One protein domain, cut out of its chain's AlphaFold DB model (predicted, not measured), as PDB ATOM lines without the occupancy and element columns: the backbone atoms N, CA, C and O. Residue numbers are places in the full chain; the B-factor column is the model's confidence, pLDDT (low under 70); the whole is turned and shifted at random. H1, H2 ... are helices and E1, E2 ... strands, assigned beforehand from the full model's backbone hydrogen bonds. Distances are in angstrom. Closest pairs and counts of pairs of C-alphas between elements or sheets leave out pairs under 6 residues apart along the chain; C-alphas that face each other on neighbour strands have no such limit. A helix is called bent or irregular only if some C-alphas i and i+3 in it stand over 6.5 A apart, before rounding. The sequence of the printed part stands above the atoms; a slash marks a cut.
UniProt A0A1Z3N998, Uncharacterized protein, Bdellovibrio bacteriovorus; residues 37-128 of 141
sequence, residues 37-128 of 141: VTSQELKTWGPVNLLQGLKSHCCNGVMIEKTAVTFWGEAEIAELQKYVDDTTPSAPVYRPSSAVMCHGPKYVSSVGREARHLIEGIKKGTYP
ATOM      1  N   VAL A  37     175.164 129.144 198.465       79.69
ATOM      2  CA  VAL A  37     174.686 129.446 197.114       79.69
ATOM      3  C   VAL A  37     174.821 128.191 196.263       79.69
ATOM      4  O   VAL A  37     175.917 127.651 196.084       79.69
ATOM      5  N   THR A  38     173.698 127.723 195.731       82.81
ATOM      6  CA  THR A  38     173.641 126.549 194.859       82.81
ATOM      7  C   THR A  38     174.036 126.887 193.419       82.81
ATOM      8  O   THR A  38     173.934 128.026 192.966       82.81
ATOM      9  N   SER A  39     174.409 125.867 192.640       83.25
ATOM     10  CA  SER A  39     174.674 126.006 191.195       83.25
ATOM     11  C   SER A  39     173.519 126.666 190.430       83.25
ATOM     12  O   SER A  39     173.725 127.504 189.553       83.25
ATOM     13  N   GLN A  40     172.279 126.308 190.783       85.94
ATOM     14  CA  GLN A  40     171.082 126.829 190.131       85.94
ATOM     15  C   GLN A  40     170.851 128.309 190.460       85.94
ATOM     16  O   GLN A  40     170.419 129.075 189.594       85.94
ATOM     17  N   GLU A  41     171.155 128.728 191.688       85.75
ATOM     18  CA  GLU A  41     171.104 130.137 192.087       85.75
ATOM     19  C   GLU A  41     172.168 130.953 191.367       85.75
ATOM     20  O   GLU A  41     171.824 131.985 190.799       85.75
ATOM     21  N   LEU A  42     173.407 130.456 191.271       86.81
ATOM     22  CA  LEU A  42     174.452 131.102 190.468       86.81
ATOM     23  C   LEU A  42     173.978 131.315 189.028       86.81
ATOM     24  O   LEU A  42     173.998 132.437 188.525       86.81
ATOM     25  N   LYS A  43     173.462 130.261 188.388       88.19
ATOM     26  CA  LYS A  43     172.936 130.350 187.022       88.19
ATOM     27  C   LYS A  43     171.840 131.406 186.884       88.19
ATOM     28  O   LYS A  43     171.792 132.105 185.879       88.19
ATOM     29  N   THR A  44     170.963 131.510 187.879       89.25
ATOM     30  CA  THR A  44     169.819 132.430 187.853       89.25
ATOM     31  C   THR A  44     170.231 133.874 188.123       89.25
ATOM     32  O   THR A  44     169.710 134.787 187.490       89.25
ATOM     33  N   TRP A  45     171.139 134.103 189.071       87.62
ATOM     34  CA  TRP A  45     171.566 135.448 189.450       87.62
ATOM     35  C   TRP A  45     172.466 136.064 188.389       87.62
ATOM     36  O   TRP A  45     172.357 137.254 188.106       87.62
ATOM     37  N   GLY A  46     173.347 135.266 187.793       90.38
ATOM     38  CA  GLY A  46     174.451 135.810 187.023       90.38
ATOM     39  C   GLY A  46     175.547 136.391 187.927       90.38
ATOM     40  O   GLY A  46     175.349 136.622 189.127       90.38
ATOM     41  N   PRO A  47     176.737 136.624 187.365       90.50
ATOM     42  CA  PRO A  47     177.930 136.935 188.145       90.50
ATOM     43  C   PRO A  47     177.896 138.348 188.745       90.50
ATOM     44  O   PRO A  47     178.370 138.553 189.860       90.50
ATOM     45  N   VAL A  48     177.291 139.323 188.058       92.25
ATOM     46  CA  VAL A  48     177.191 140.698 188.570       92.25
ATOM     47  C   VAL A  48     176.211 140.804 189.729       92.25
ATOM     48  O   VAL A  48     176.529 141.441 190.730       92.25
ATOM     49  N   ASN A  49     175.049 140.152 189.658       91.25
ATOM     50  CA  ASN A  49     174.115 140.168 190.787       91.25
ATOM     51  C   ASN A  49     174.684 139.426 191.999       91.25
ATOM     52  O   ASN A  49     174.452 139.854 193.127       91.25
ATOM     53  N   LEU A  50     175.482 138.374 191.778       89.81
ATOM     54  CA  LEU A  50     176.254 137.755 192.850       89.81
ATOM     55  C   LEU A  50     177.216 138.765 193.493       89.81
ATOM     56  O   LEU A  50     177.191 138.912 194.711       89.81
ATOM     57  N   LEU A  51     177.999 139.520 192.708       91.44
ATOM     58  CA  LEU A  51     178.870 140.579 193.241       91.44
ATOM     59  C   LEU A  51     178.100 141.632 194.046       91.44
ATOM     60  O   LEU A  51     178.555 142.039 195.116       91.44
ATOM     61  N   GLN A  52     176.930 142.062 193.566       91.31
ATOM     62  CA  GLN A  52     176.090 143.011 194.303       91.31
ATOM     63  C   GLN A  52     175.579 142.417 195.622       91.31
ATOM     64  O   GLN A  52     175.570 143.110 196.639       91.31
ATOM     65  N   GLY A  53     175.223 141.129 195.633       88.12
ATOM     66  CA  GLY A  53     174.866 140.409 196.856       88.12
ATOM     67  C   GLY A  53     176.032 140.312 197.845       88.12
ATOM     68  O   GLY A  53     175.846 140.523 199.038       88.12
ATOM     69  N   LEU A  54     177.257 140.066 197.374       88.25
ATOM     70  CA  LEU A  54     178.441 140.040 198.243       88.25
ATOM     71  C   LEU A  54     178.735 141.429 198.826       88.25
ATOM     72  O   LEU A  54     179.056 141.555 200.009       88.25
ATOM     73  N   LYS A  55     178.585 142.489 198.025       90.12
ATOM     74  CA  LYS A  55     178.741 143.882 198.469       90.12
ATOM     75  C   LYS A  55     177.772 144.251 199.597       90.12
ATOM     76  O   LYS A  55     178.157 144.981 200.507       90.12
ATOM     77  N   SER A  56     176.536 143.750 199.583       86.12
ATOM     78  CA  SER A  56     175.548 144.075 200.621       86.12
ATOM     79  C   SER A  56     175.778 143.372 201.967       86.12
ATOM     80  O   SER A  56     175.095 143.711 202.933       86.12
ATOM     81  N   HIS A  57     176.729 142.431 202.064       76.88
ATOM     82  CA  HIS A  57     176.940 141.590 203.252       76.88
ATOM     83  C   HIS A  57     178.416 141.472 203.674       76.88
ATOM     84  O   HIS A  57     178.873 140.399 204.057       76.88
ATOM     85  N   CYS A  58     179.170 142.578 203.661       73.38
ATOM     86  CA  CYS A  58     180.632 142.563 203.829       73.38
ATOM     87  C   CYS A  58     181.186 141.848 205.078       73.38
ATOM     88  O   CYS A  58     182.322 141.387 205.048       73.38
ATOM     89  N   CYS A  59     180.401 141.714 206.151       72.94
ATOM     90  CA  CYS A  59     180.857 141.141 207.421       72.94
ATOM     91  C   CYS A  59     180.649 139.622 207.565       72.94
ATOM     92  O   CYS A  59     181.192 139.035 208.505       72.94
ATOM     93  N   ASN A  60     179.876 138.990 206.675       76.56
ATOM     94  CA  ASN A  60     179.544 137.566 206.751       76.56
ATOM     95  C   ASN A  60     180.007 136.856 205.485       76.56
ATOM     96  O   ASN A  60     179.612 137.238 204.387       76.56
ATOM     97  N   GLY A  61     180.822 135.812 205.635       80.69
ATOM     98  CA  GLY A  61     181.217 134.995 204.499       80.69
ATOM     99  C   GLY A  61     180.026 134.313 203.834       80.69
ATOM    100  O   GLY A  61     179.075 133.901 204.497       80.69
ATOM    101  N   VAL A  62     180.110 134.162 202.516       84.25
ATOM    102  CA  VAL A  62     179.134 133.436 201.704       84.25
ATOM    103  C   VAL A  62     179.746 132.117 201.261       84.25
ATOM    104  O   VAL A  62     180.857 132.063 200.735       84.25
ATOM    105  N   MET A  63     179.019 131.026 201.472       82.06
ATOM    106  CA  MET A  63     179.470 129.715 201.035       82.06
ATOM    107  C   MET A  63     179.013 129.484 199.600       82.06
ATOM    108  O   MET A  63     177.816 129.478 199.326       82.06
ATOM    109  N   ILE A  64     179.949 129.235 198.688       82.25
ATOM    110  CA  ILE A  64     179.633 128.727 197.351       82.25
ATOM    111  C   ILE A  64     180.246 127.338 197.254       82.25
ATOM    112  O   ILE A  64     181.465 127.163 197.356       82.25
ATOM    113  N   GLU A  65     179.393 126.331 197.106       77.12
ATOM    114  CA  GLU A  65     179.860 124.955 196.986       77.12
ATOM    115  C   GLU A  65     180.707 124.772 195.728       77.12
ATOM    116  O   GLU A  65     180.559 125.497 194.740       77.12
ATOM    117  N   LYS A  66     181.596 123.769 195.747       79.94
ATOM    118  CA  LYS A  66     182.337 123.406 194.539       79.94
ATOM    119  C   LYS A  66     181.336 123.012 193.458       79.94
ATOM    120  O   LYS A  66     180.725 121.951 193.545       79.94
ATOM    121  N   THR A  67     181.194 123.850 192.442       83.75
ATOM    122  CA  THR A  67     180.162 123.687 191.427       83.75
ATOM    123  C   THR A  67     180.664 124.073 190.046       83.75
ATOM    124  O   THR A  67     181.515 124.954 189.888       83.75
ATOM    125  N   ALA A  68     180.145 123.379 189.037       84.81
ATOM    126  CA  ALA A  68     180.388 123.733 187.653       84.81
ATOM    127  C   ALA A  68     179.713 125.079 187.363       84.81
ATOM    128  O   ALA A  68     178.540 125.271 187.678       84.81
ATOM    129  N   VAL A  69     180.459 125.994 186.750       86.50
ATOM    130  CA  VAL A  69     179.974 127.325 186.342       86.50
ATOM    131  C   VAL A  69     180.077 127.498 184.827       86.50
ATOM    132  O   VAL A  69     180.410 128.559 184.319       86.50
ATOM    133  N   THR A  70     179.792 126.424 184.087       87.94
ATOM    134  CA  THR A  70     179.884 126.365 182.615       87.94
ATOM    135  C   THR A  70     178.774 127.131 181.893       87.94
ATOM    136  O   THR A  70     178.803 127.258 180.674       87.94
ATOM    137  N   PHE A  71     177.779 127.620 182.634       90.88
ATOM    138  CA  PHE A  71     176.710 128.480 182.126       90.88
ATOM    139  C   PHE A  71     177.120 129.957 182.024       90.88
ATOM    140  O   PHE A  71     176.337 130.754 181.518       90.88
ATOM    141  N   TRP A  72     178.315 130.316 182.498       92.19
ATOM    142  CA  TRP A  72     178.941 131.622 182.305       92.19
ATOM    143  C   TRP A  72     180.150 131.482 181.377       92.19
ATOM    144  O   TRP A  72     180.812 130.442 181.377       92.19
ATOM    145  N   GLY A  73     180.452 132.521 180.600       93.50
ATOM    146  CA  GLY A  73     181.542 132.518 179.627       93.50
ATOM    147  C   GLY A  73     182.173 133.893 179.415       93.50
ATOM    148  O   GLY A  73     182.258 134.715 180.324       93.50
ATOM    149  N   GLU A  74     182.659 134.144 178.199       95.81
ATOM    150  CA  GLU A  74     183.427 135.356 177.868       95.81
ATOM    151  C   GLU A  74     182.631 136.659 178.048       95.81
ATOM    152  O   GLU A  74     183.201 137.681 178.430       95.81
ATOM    153  N   ALA A  75     181.313 136.635 177.819       95.69
ATOM    154  CA  ALA A  75     180.457 137.804 178.020       95.69
ATOM    155  C   ALA A  75     180.420 138.219 179.500       95.69
ATOM    156  O   ALA A  75     180.631 139.386 179.834       95.69
ATOM    157  N   GLU A  76     180.238 137.244 180.389       95.75
ATOM    158  CA  GLU A  76     180.280 137.429 181.835       95.75
ATOM    159  C   GLU A  76     181.662 137.880 182.322       95.75
ATOM    160  O   GLU A  76     181.757 138.757 183.182       95.75
ATOM    161  N   ILE A  77     182.743 137.328 181.759       96.19
ATOM    162  CA  ILE A  77     184.113 137.764 182.069       96.19
ATOM    163  C   ILE A  77     184.305 139.238 181.699       96.19
ATOM    164  O   ILE A  77     184.822 140.006 182.511       96.19
ATOM    165  N   ALA A  78     183.876 139.651 180.504       97.12
ATOM    166  CA  ALA A  78     183.992 141.037 180.058       97.12
ATOM    167  C   ALA A  78     183.203 142.004 180.956       97.12
ATOM    168  O   ALA A  78     183.627 143.140 181.182       97.12
ATOM    169  N   GLU A  79     182.068 141.562 181.498       96.88
ATOM    170  CA  GLU A  79     181.297 142.347 182.456       96.88
ATOM    171  C   GLU A  79     182.001 142.449 183.815       96.88
ATOM    172  O   GLU A  79     182.168 143.552 184.341       96.88
ATOM    173  N   LEU A  80     182.492 141.326 184.345       95.88
ATOM    174  CA  LEU A  80     183.255 141.262 185.595       95.88
ATOM    175  C   LEU A  80     184.547 142.082 185.546       95.88
ATOM    176  O   LEU A  80     184.953 142.652 186.560       95.88
ATOM    177  N   GLN A  81     185.169 142.197 184.371       97.56
ATOM    178  CA  GLN A  81     186.394 142.968 184.174       97.56
ATOM    179  C   GLN A  81     186.233 144.445 184.572       97.56
ATOM    180  O   GLN A  81     187.205 145.076 184.973       97.56
ATOM    181  N   LYS A  82     185.010 144.990 184.533       97.56
ATOM    182  CA  LYS A  82     184.705 146.370 184.952       97.56
ATOM    183  C   LYS A  82     184.838 146.588 186.462       97.56
ATOM    184  O   LYS A  82     184.927 147.729 186.901       97.56
ATOM    185  N   TYR A  83     184.826 145.512 187.244       96.69
ATOM    186  CA  TYR A  83     184.799 145.559 188.702       96.69
ATOM    187  C   TYR A  83     186.144 145.219 189.340       96.69
ATOM    188  O   TYR A  83     186.283 145.403 190.539       96.69
ATOM    189  N   VAL A  84     187.142 144.733 188.588       94.94
ATOM    190  CA  VAL A  84     188.374 144.143 189.161       94.94
ATOM    191  C   VAL A  84     189.223 145.103 189.995       94.94
ATOM    192  O   VAL A  84     190.058 144.628 190.767       94.94
ATOM    193  N   ASP A  85     189.014 146.409 189.846       94.75
ATOM    194  CA  ASP A  85     189.702 147.467 190.592       94.75
ATOM    195  C   ASP A  85     188.799 148.123 191.656       94.75
ATOM    196  O   ASP A  85     189.204 149.077 192.316       94.75
ATOM    197  N   ASP A  86     187.578 147.611 191.856       93.69
ATOM    198  CA  ASP A  86     186.648 148.095 192.876       93.69
ATOM    199  C   ASP A  86     187.111 147.665 194.279       93.69
ATOM    200  O   ASP A  86     187.140 146.479 194.625       93.69
ATOM    201  N   THR A  87     187.460 148.649 195.104       92.44
ATOM    202  CA  THR A  87     187.934 148.454 196.479       92.44
ATOM    203  C   THR A  87     186.804 148.422 197.511       92.44
ATOM    204  O   THR A  87     187.078 148.360 198.709       92.44
ATOM    205  N   THR A  88     185.538 148.495 197.091       91.94
ATOM    206  CA  THR A  88     184.385 148.466 197.998       91.94
ATOM    207  C   THR A  88     184.375 147.161 198.797       91.94
ATOM    208  O   THR A  88     184.463 146.097 198.181       91.94
ATOM    209  N   PRO A  89     184.210 147.206 200.132       90.81
ATOM    210  CA  PRO A  89     184.090 146.010 200.957       90.81
ATOM    211  C   PRO A  89     182.987 145.052 200.485       90.81
ATOM    212  O   PRO A  89     181.876 145.480 200.170       90.81
ATOM    213  N   SER A  90     183.273 143.752 200.487       89.38
ATOM    214  CA  SER A  90     182.325 142.688 200.142       89.38
ATOM    215  C   SER A  90     182.524 141.453 201.014       89.38
ATOM    216  O   SER A  90     183.575 141.266 201.630       89.38
ATOM    217  N   ALA A  91     181.499 140.606 201.071       88.44
ATOM    218  CA  ALA A  91     181.561 139.317 201.739       88.44
ATOM    219  C   ALA A  91     182.666 138.460 201.100       88.44
ATOM    220  O   ALA A  91     182.734 138.413 199.867       88.44
ATOM    221  N   PRO A  92     183.505 137.767 201.888       87.69
ATOM    222  CA  PRO A  92     184.384 136.748 201.340       87.69
ATOM    223  C   PRO A  92     183.556 135.531 200.919       87.69
ATOM    224  O   PRO A  92     182.623 135.118 201.609       87.69
ATOM    225  N   VAL A  93     183.943 134.892 199.827       86.00
ATOM    226  CA  VAL A  93     183.486 133.562 199.457       86.00
ATOM    227  C   VAL A  93     184.435 132.502 200.017       86.00
ATOM    228  O   VAL A  93     185.659 132.658 199.999       86.00
ATOM    229  N   TYR A  94     183.878 131.406 200.536       80.75
ATOM    230  CA  TYR A  94     184.657 130.331 201.154       80.75
ATOM    231  C   TYR A  94     184.178 128.929 200.779       80.75
ATOM    232  O   TYR A  94     183.093 128.739 200.226       80.75
ATOM    233  N   ARG A  95     185.021 127.927 201.075       73.25
ATOM    234  CA  ARG A  95     184.766 126.516 200.748       73.25
ATOM    235  C   ARG A  95     184.164 125.723 201.919       73.25
ATOM    236  O   ARG A  95     184.664 125.834 203.035       73.25
ATOM    237  N   PRO A  96     183.234 124.783 201.647       61.06
ATOM    238  CA  PRO A  96     182.671 123.888 202.668       61.06
ATOM    239  C   PRO A  96     183.685 122.906 203.280       61.06
ATOM    240  O   PRO A  96     183.514 122.446 204.401       61.06
ATOM    241  N   SER A  97     184.735 122.534 202.533       60.62
ATOM    242  CA  SER A  97     185.669 121.466 202.930       60.62
ATOM    243  C   SER A  97     186.762 121.914 203.900       60.62
ATOM    244  O   SER A  97     187.562 121.095 204.342       60.62
ATOM    245  N   SER A  98     186.854 123.210 204.186       53.25
ATOM    246  CA  SER A  98     187.756 123.736 205.200       53.25
ATOM    247  C   SER A  98     186.977 123.954 206.484       53.25
ATOM    248  O   SER A  98     185.982 124.664 206.467       53.25
ATOM    249  N   ALA A  99     187.478 123.460 207.615       57.66
ATOM    250  CA  ALA A  99     186.989 123.811 208.955       57.66
ATOM    251  C   ALA A  99     187.165 125.313 209.310       57.66
ATOM    252  O   ALA A  99     187.143 125.691 210.478       57.66
ATOM    253  N   VAL A 100     187.396 126.171 208.311       63.44
ATOM    254  CA  VAL A 100     187.607 127.607 208.443       63.44
ATOM    255  C   VAL A 100     186.343 128.323 208.008       63.44
ATOM    256  O   VAL A 100     185.885 128.194 206.876       63.44
ATOM    257  N   MET A 101     185.819 129.090 208.950       68.56
ATOM    258  CA  MET A 101     184.634 129.917 208.836       68.56
ATOM    259  C   MET A 101     185.113 131.374 208.703       68.56
ATOM    260  O   MET A 101     185.719 131.912 209.632       68.56
ATOM    261  N   CYS A 102     184.899 132.008 207.546       76.31
ATOM    262  CA  CYS A 102     185.434 133.342 207.239       76.31
ATOM    263  C   CYS A 102     184.509 134.441 207.801       76.31
ATOM    264  O   CYS A 102     183.705 135.019 207.070       76.31
ATOM    265  N   HIS A 103     184.587 134.701 209.114       73.94
ATOM    266  CA  HIS A 103     183.728 135.671 209.816       73.94
ATOM    267  C   HIS A 103     184.513 136.759 210.544       73.94
ATOM    268  O   HIS A 103     185.472 136.478 211.264       73.94
ATOM    269  N   GLY A 104     184.019 137.992 210.450       71.81
ATOM    270  CA  GLY A 104     184.550 139.147 211.167       71.81
ATOM    271  C   GLY A 104     185.452 140.048 210.313       71.81
ATOM    272  O   GLY A 104     185.759 139.717 209.169       71.81
ATOM    273  N   PRO A 105     185.900 141.191 210.865       74.88
ATOM    274  CA  PRO A 105     186.513 142.281 210.095       74.88
ATOM    275  C   PRO A 105     187.772 141.887 209.315       74.88
ATOM    276  O   PRO A 105     188.035 142.419 208.242       74.88
ATOM    277  N   LYS A 106     188.535 140.916 209.829       77.06
ATOM    278  CA  LYS A 106     189.755 140.413 209.182       77.06
ATOM    279  C   LYS A 106     189.501 139.533 207.957       77.06
ATOM    280  O   LYS A 106     190.441 139.208 207.244       77.06
ATOM    281  N   TYR A 107     188.252 139.125 207.732       78.75
ATOM    282  CA  TYR A 107     187.856 138.310 206.586       78.75
ATOM    283  C   TYR A 107     187.034 139.094 205.565       78.75
ATOM    284  O   TYR A 107     186.397 138.503 204.708       78.75
ATOM    285  N   VAL A 108     187.038 140.421 205.616       85.00
ATOM    286  CA  VAL A 108     186.361 141.226 204.599       85.00
ATOM    287  C   VAL A 108     187.134 141.132 203.274       85.00
ATOM    288  O   VAL A 108     188.368 141.148 203.240       85.00
ATOM    289  N   SER A 109     186.407 141.003 202.168       88.44
ATOM    290  CA  SER A 109     186.951 141.073 200.811       88.44
ATOM    291  C   SER A 109     186.643 142.430 200.171       88.44
ATOM    292  O   SER A 109     186.097 143.330 200.806       88.44
ATOM    293  N   SER A 110     187.003 142.587 198.903       91.75
ATOM    294  CA  SER A 110     186.607 143.708 198.055       91.75
ATOM    295  C   SER A 110     185.874 143.194 196.821       91.75
ATOM    296  O   SER A 110     186.263 142.148 196.290       91.75
ATOM    297  N   VAL A 111     184.927 143.969 196.290       92.56
ATOM    298  CA  VAL A 111     184.192 143.639 195.055       92.56
ATOM    299  C   VAL A 111     185.138 143.230 193.920       92.56
ATOM    300  O   VAL A 111     184.898 142.220 193.260       92.56
ATOM    301  N   GLY A 112     186.253 143.937 193.725       93.56
ATOM    302  CA  GLY A 112     187.209 143.611 192.668       93.56
ATOM    303  C   GLY A 112     187.976 142.313 192.878       93.56
ATOM    304  O   GLY A 112     188.289 141.612 191.915       93.56
ATOM    305  N   ARG A 113     188.210 141.919 194.130       91.12
ATOM    306  CA  ARG A 113     188.794 140.613 194.456       91.12
ATOM    307  C   ARG A 113     187.811 139.487 194.163       91.12
ATOM    308  O   ARG A 113     188.189 138.519 193.506       91.12
ATOM    309  N   GLU A 114     186.552 139.647 194.560       90.88
ATOM    310  CA  GLU A 114     185.495 138.686 194.228       90.88
ATOM    311  C   GLU A 114     185.286 138.573 192.715       90.88
ATOM    312  O   GLU A 114     185.139 137.469 192.188       90.88
ATOM    313  N   ALA A 115     185.380 139.688 191.985       94.06
ATOM    314  CA  ALA A 115     185.309 139.689 190.528       94.06
ATOM    315  C   ALA A 115     186.443 138.861 189.906       94.06
ATOM    316  O   ALA A 115     186.194 138.035 189.028       94.06
ATOM    317  N   ARG A 116     187.683 139.011 190.395       92.81
ATOM    318  CA  ARG A 116     188.834 138.205 189.943       92.81
ATOM    319  C   ARG A 116     188.628 136.715 190.221       92.81
ATOM    320  O   ARG A 116     188.872 135.898 189.335       92.81
ATOM    321  N   HIS A 117     188.127 136.356 191.405       90.31
ATOM    322  CA  HIS A 117     187.823 134.960 191.738       90.31
ATOM    323  C   HIS A 117     186.731 134.365 190.844       90.31
ATOM    324  O   HIS A 117     186.861 133.221 190.405       90.31
ATOM    325  N   LEU A 118     185.685 135.133 190.529       91.00
ATOM    326  CA  LEU A 118     184.649 134.709 189.588       91.00
ATOM    327  C   LEU A 118     185.211 134.510 188.177       91.00
ATOM    328  O   LEU A 118     184.962 133.465 187.583       91.00
ATOM    329  N   ILE A 119     186.024 135.444 187.674       93.19
ATOM    330  CA  ILE A 119     186.687 135.315 186.365       93.19
ATOM    331  C   ILE A 119     187.528 134.035 186.305       93.19
ATOM    332  O   ILE A 119     187.448 133.285 185.331       93.19
ATOM    333  N   GLU A 120     188.324 133.751 187.338       90.88
ATOM    334  CA  GLU A 120     189.093 132.506 187.400       90.88
ATOM    335  C   GLU A 120     188.204 131.261 187.416       90.88
ATOM    336  O   GLU A 120     188.518 130.280 186.738       90.88
ATOM    337  N   GLY A 121     187.112 131.292 188.183       89.69
ATOM    338  CA  GLY A 121     186.156 130.192 188.260       89.69
ATOM    339  C   GLY A 121     185.512 129.893 186.905       89.69
ATOM    340  O   GLY A 121     185.441 128.731 186.504       89.69
ATOM    341  N   ILE A 122     185.125 130.939 186.167       92.38
ATOM    342  CA  ILE A 122     184.568 130.825 184.813       92.38
ATOM    343  C   ILE A 122     185.607 130.226 183.860       92.38
ATOM    344  O   ILE A 122     185.325 129.227 183.202       92.38
ATOM    345  N   LYS A 123     186.845 130.747 183.850       92.31
ATOM    346  CA  LYS A 123     187.939 130.227 183.004       92.31
ATOM    347  C   LYS A 123     188.256 128.753 183.267       92.31
ATOM    348  O   LYS A 123     188.638 128.029 182.354       92.31
ATOM    349  N   LYS A 124     188.107 128.301 184.515       91.19
ATOM    350  CA  LYS A 124     188.318 126.903 184.927       91.19
ATOM    351  C   LYS A 124     187.064 126.032 184.753       91.19
ATOM    352  O   LYS A 124     187.129 124.831 185.004       91.19
ATOM    353  N   GLY A 125     185.920 126.613 184.377       91.00
ATOM    354  CA  GLY A 125     184.620 125.937 184.296       91.00
ATOM    355  C   GLY A 125     184.094 125.434 185.646       91.00
ATOM    356  O   GLY A 125     183.145 124.651 185.707       91.00
ATOM    357  N   THR A 126     184.720 125.834 186.748       87.56
ATOM    358  CA  THR A 126     184.395 125.400 188.104       87.56
ATOM    359  C   THR A 126     184.800 126.480 189.083       87.56
ATOM    360  O   THR A 126     185.932 126.956 189.097       87.56
ATOM    361  N   TYR A 127     183.881 126.777 189.980       77.88
ATOM    362  CA  TYR A 127     184.135 127.499 191.213       77.88
ATOM    363  C   TYR A 127     184.404 126.408 192.271       77.88
ATOM    364  O   TYR A 127     183.484 125.605 192.424       77.88
ATOM    365  N   PRO A 128     185.593 126.197 192.915       67.06
ATOM    366  CA  PRO A 128     186.424 127.187 193.639       67.06
ATOM    367  C   PRO A 128     187.969 126.920 193.671       67.06
ATOM    368  O   PRO A 128     188.436 125.824 193.352       67.06
TER     369      PRO A 128
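What this domain is: This is residues 37 to 128 of the 141 residues of an uncharacterized protein of Bdellovibrio bacteriovorus (UniProt A0A1Z3N998). Three helices make a small bundle, lying roughly side by side: the kinked H1 packs on the helical hairpin of H2 and H3, and the centres of the three make a triangle. Beside the bundle lies a part made mostly of loops, where residues 62 to 63 of the short strand E1 pair in parallel with residues 93 to 94 of the long unnamed stretch of residues 84 to 110. The printed part has 92 residues, with three named helices and one named strand in the order H1, E1, H2, H3; E1 pairs with no named strand. The class is mostly helix, though 43 of the 92 residues are in named elements, under half. The whole is compact, with a radius of gyration of the C-alphas of 12.2 A and spans of 33 by 28 by 19 A.

How they stand to each other: Begin at H1, residues 39 to 55, the longest helix, which has a kink of 100 degrees near residue 47. It is irregular: C-alphas 44 and 47 are 9.3 A apart, and its line is a rough one. With residues 46 to 48 alone it touches H2, residues 74 to 83; the closest C-alphas are those of Pro 47 and Glu 76, 6.8 A apart. H1 and H2 run the same way at a shallow tilt of 17 degrees. H1 also touches H3, residues 111 to 123, closest at the C-alphas of Leu 51 and Val 111, 6.4 A; they run opposite ways at a shallow tilt of 25 degrees. H2 and H3 form a helical hairpin and touch, with the C-alphas of Tyr 83 and Gly 112 closest at 5.0 A; they run opposite ways at a shallow tilt of 17 degrees. Look next at E1, residues 62 to 64, which is apart from H2 and H3. Its residues 62 to 63 pair in parallel with residues 93 to 94. Every O i to N i+4 pair is within hydrogen-bond range in H3, against 10 of 13 in H1 and 4 of 6 in H2.

Where its parts are: Find C-alpha 39 at (174.674, 126.006, 191.195); from there H1 runs to Lys 55, 19.7 A away. E1 goes from Val 62 to Ile 64. Find C-alpha 74 at (183.427, 135.356, 177.868), where H2 begins; it reaches Tyr 83 after 14.9 A. H3 starts at Val 111 and ends 18.4 A away at C-alpha 123, (187.939, 130.227, 183.004).

The domain as a whole: The C-alphas of Ala 75 and Ala 99 are the two farthest apart, 34.6 A. The printed part has no cut. The link from H2 to H3 is long, with 27 residues; those from H1 to E1 and from E1 to H2 are short. Mean pLDDT of the printed part is 85.7; look for values under 70 at residues 96 to 101 and residue 128.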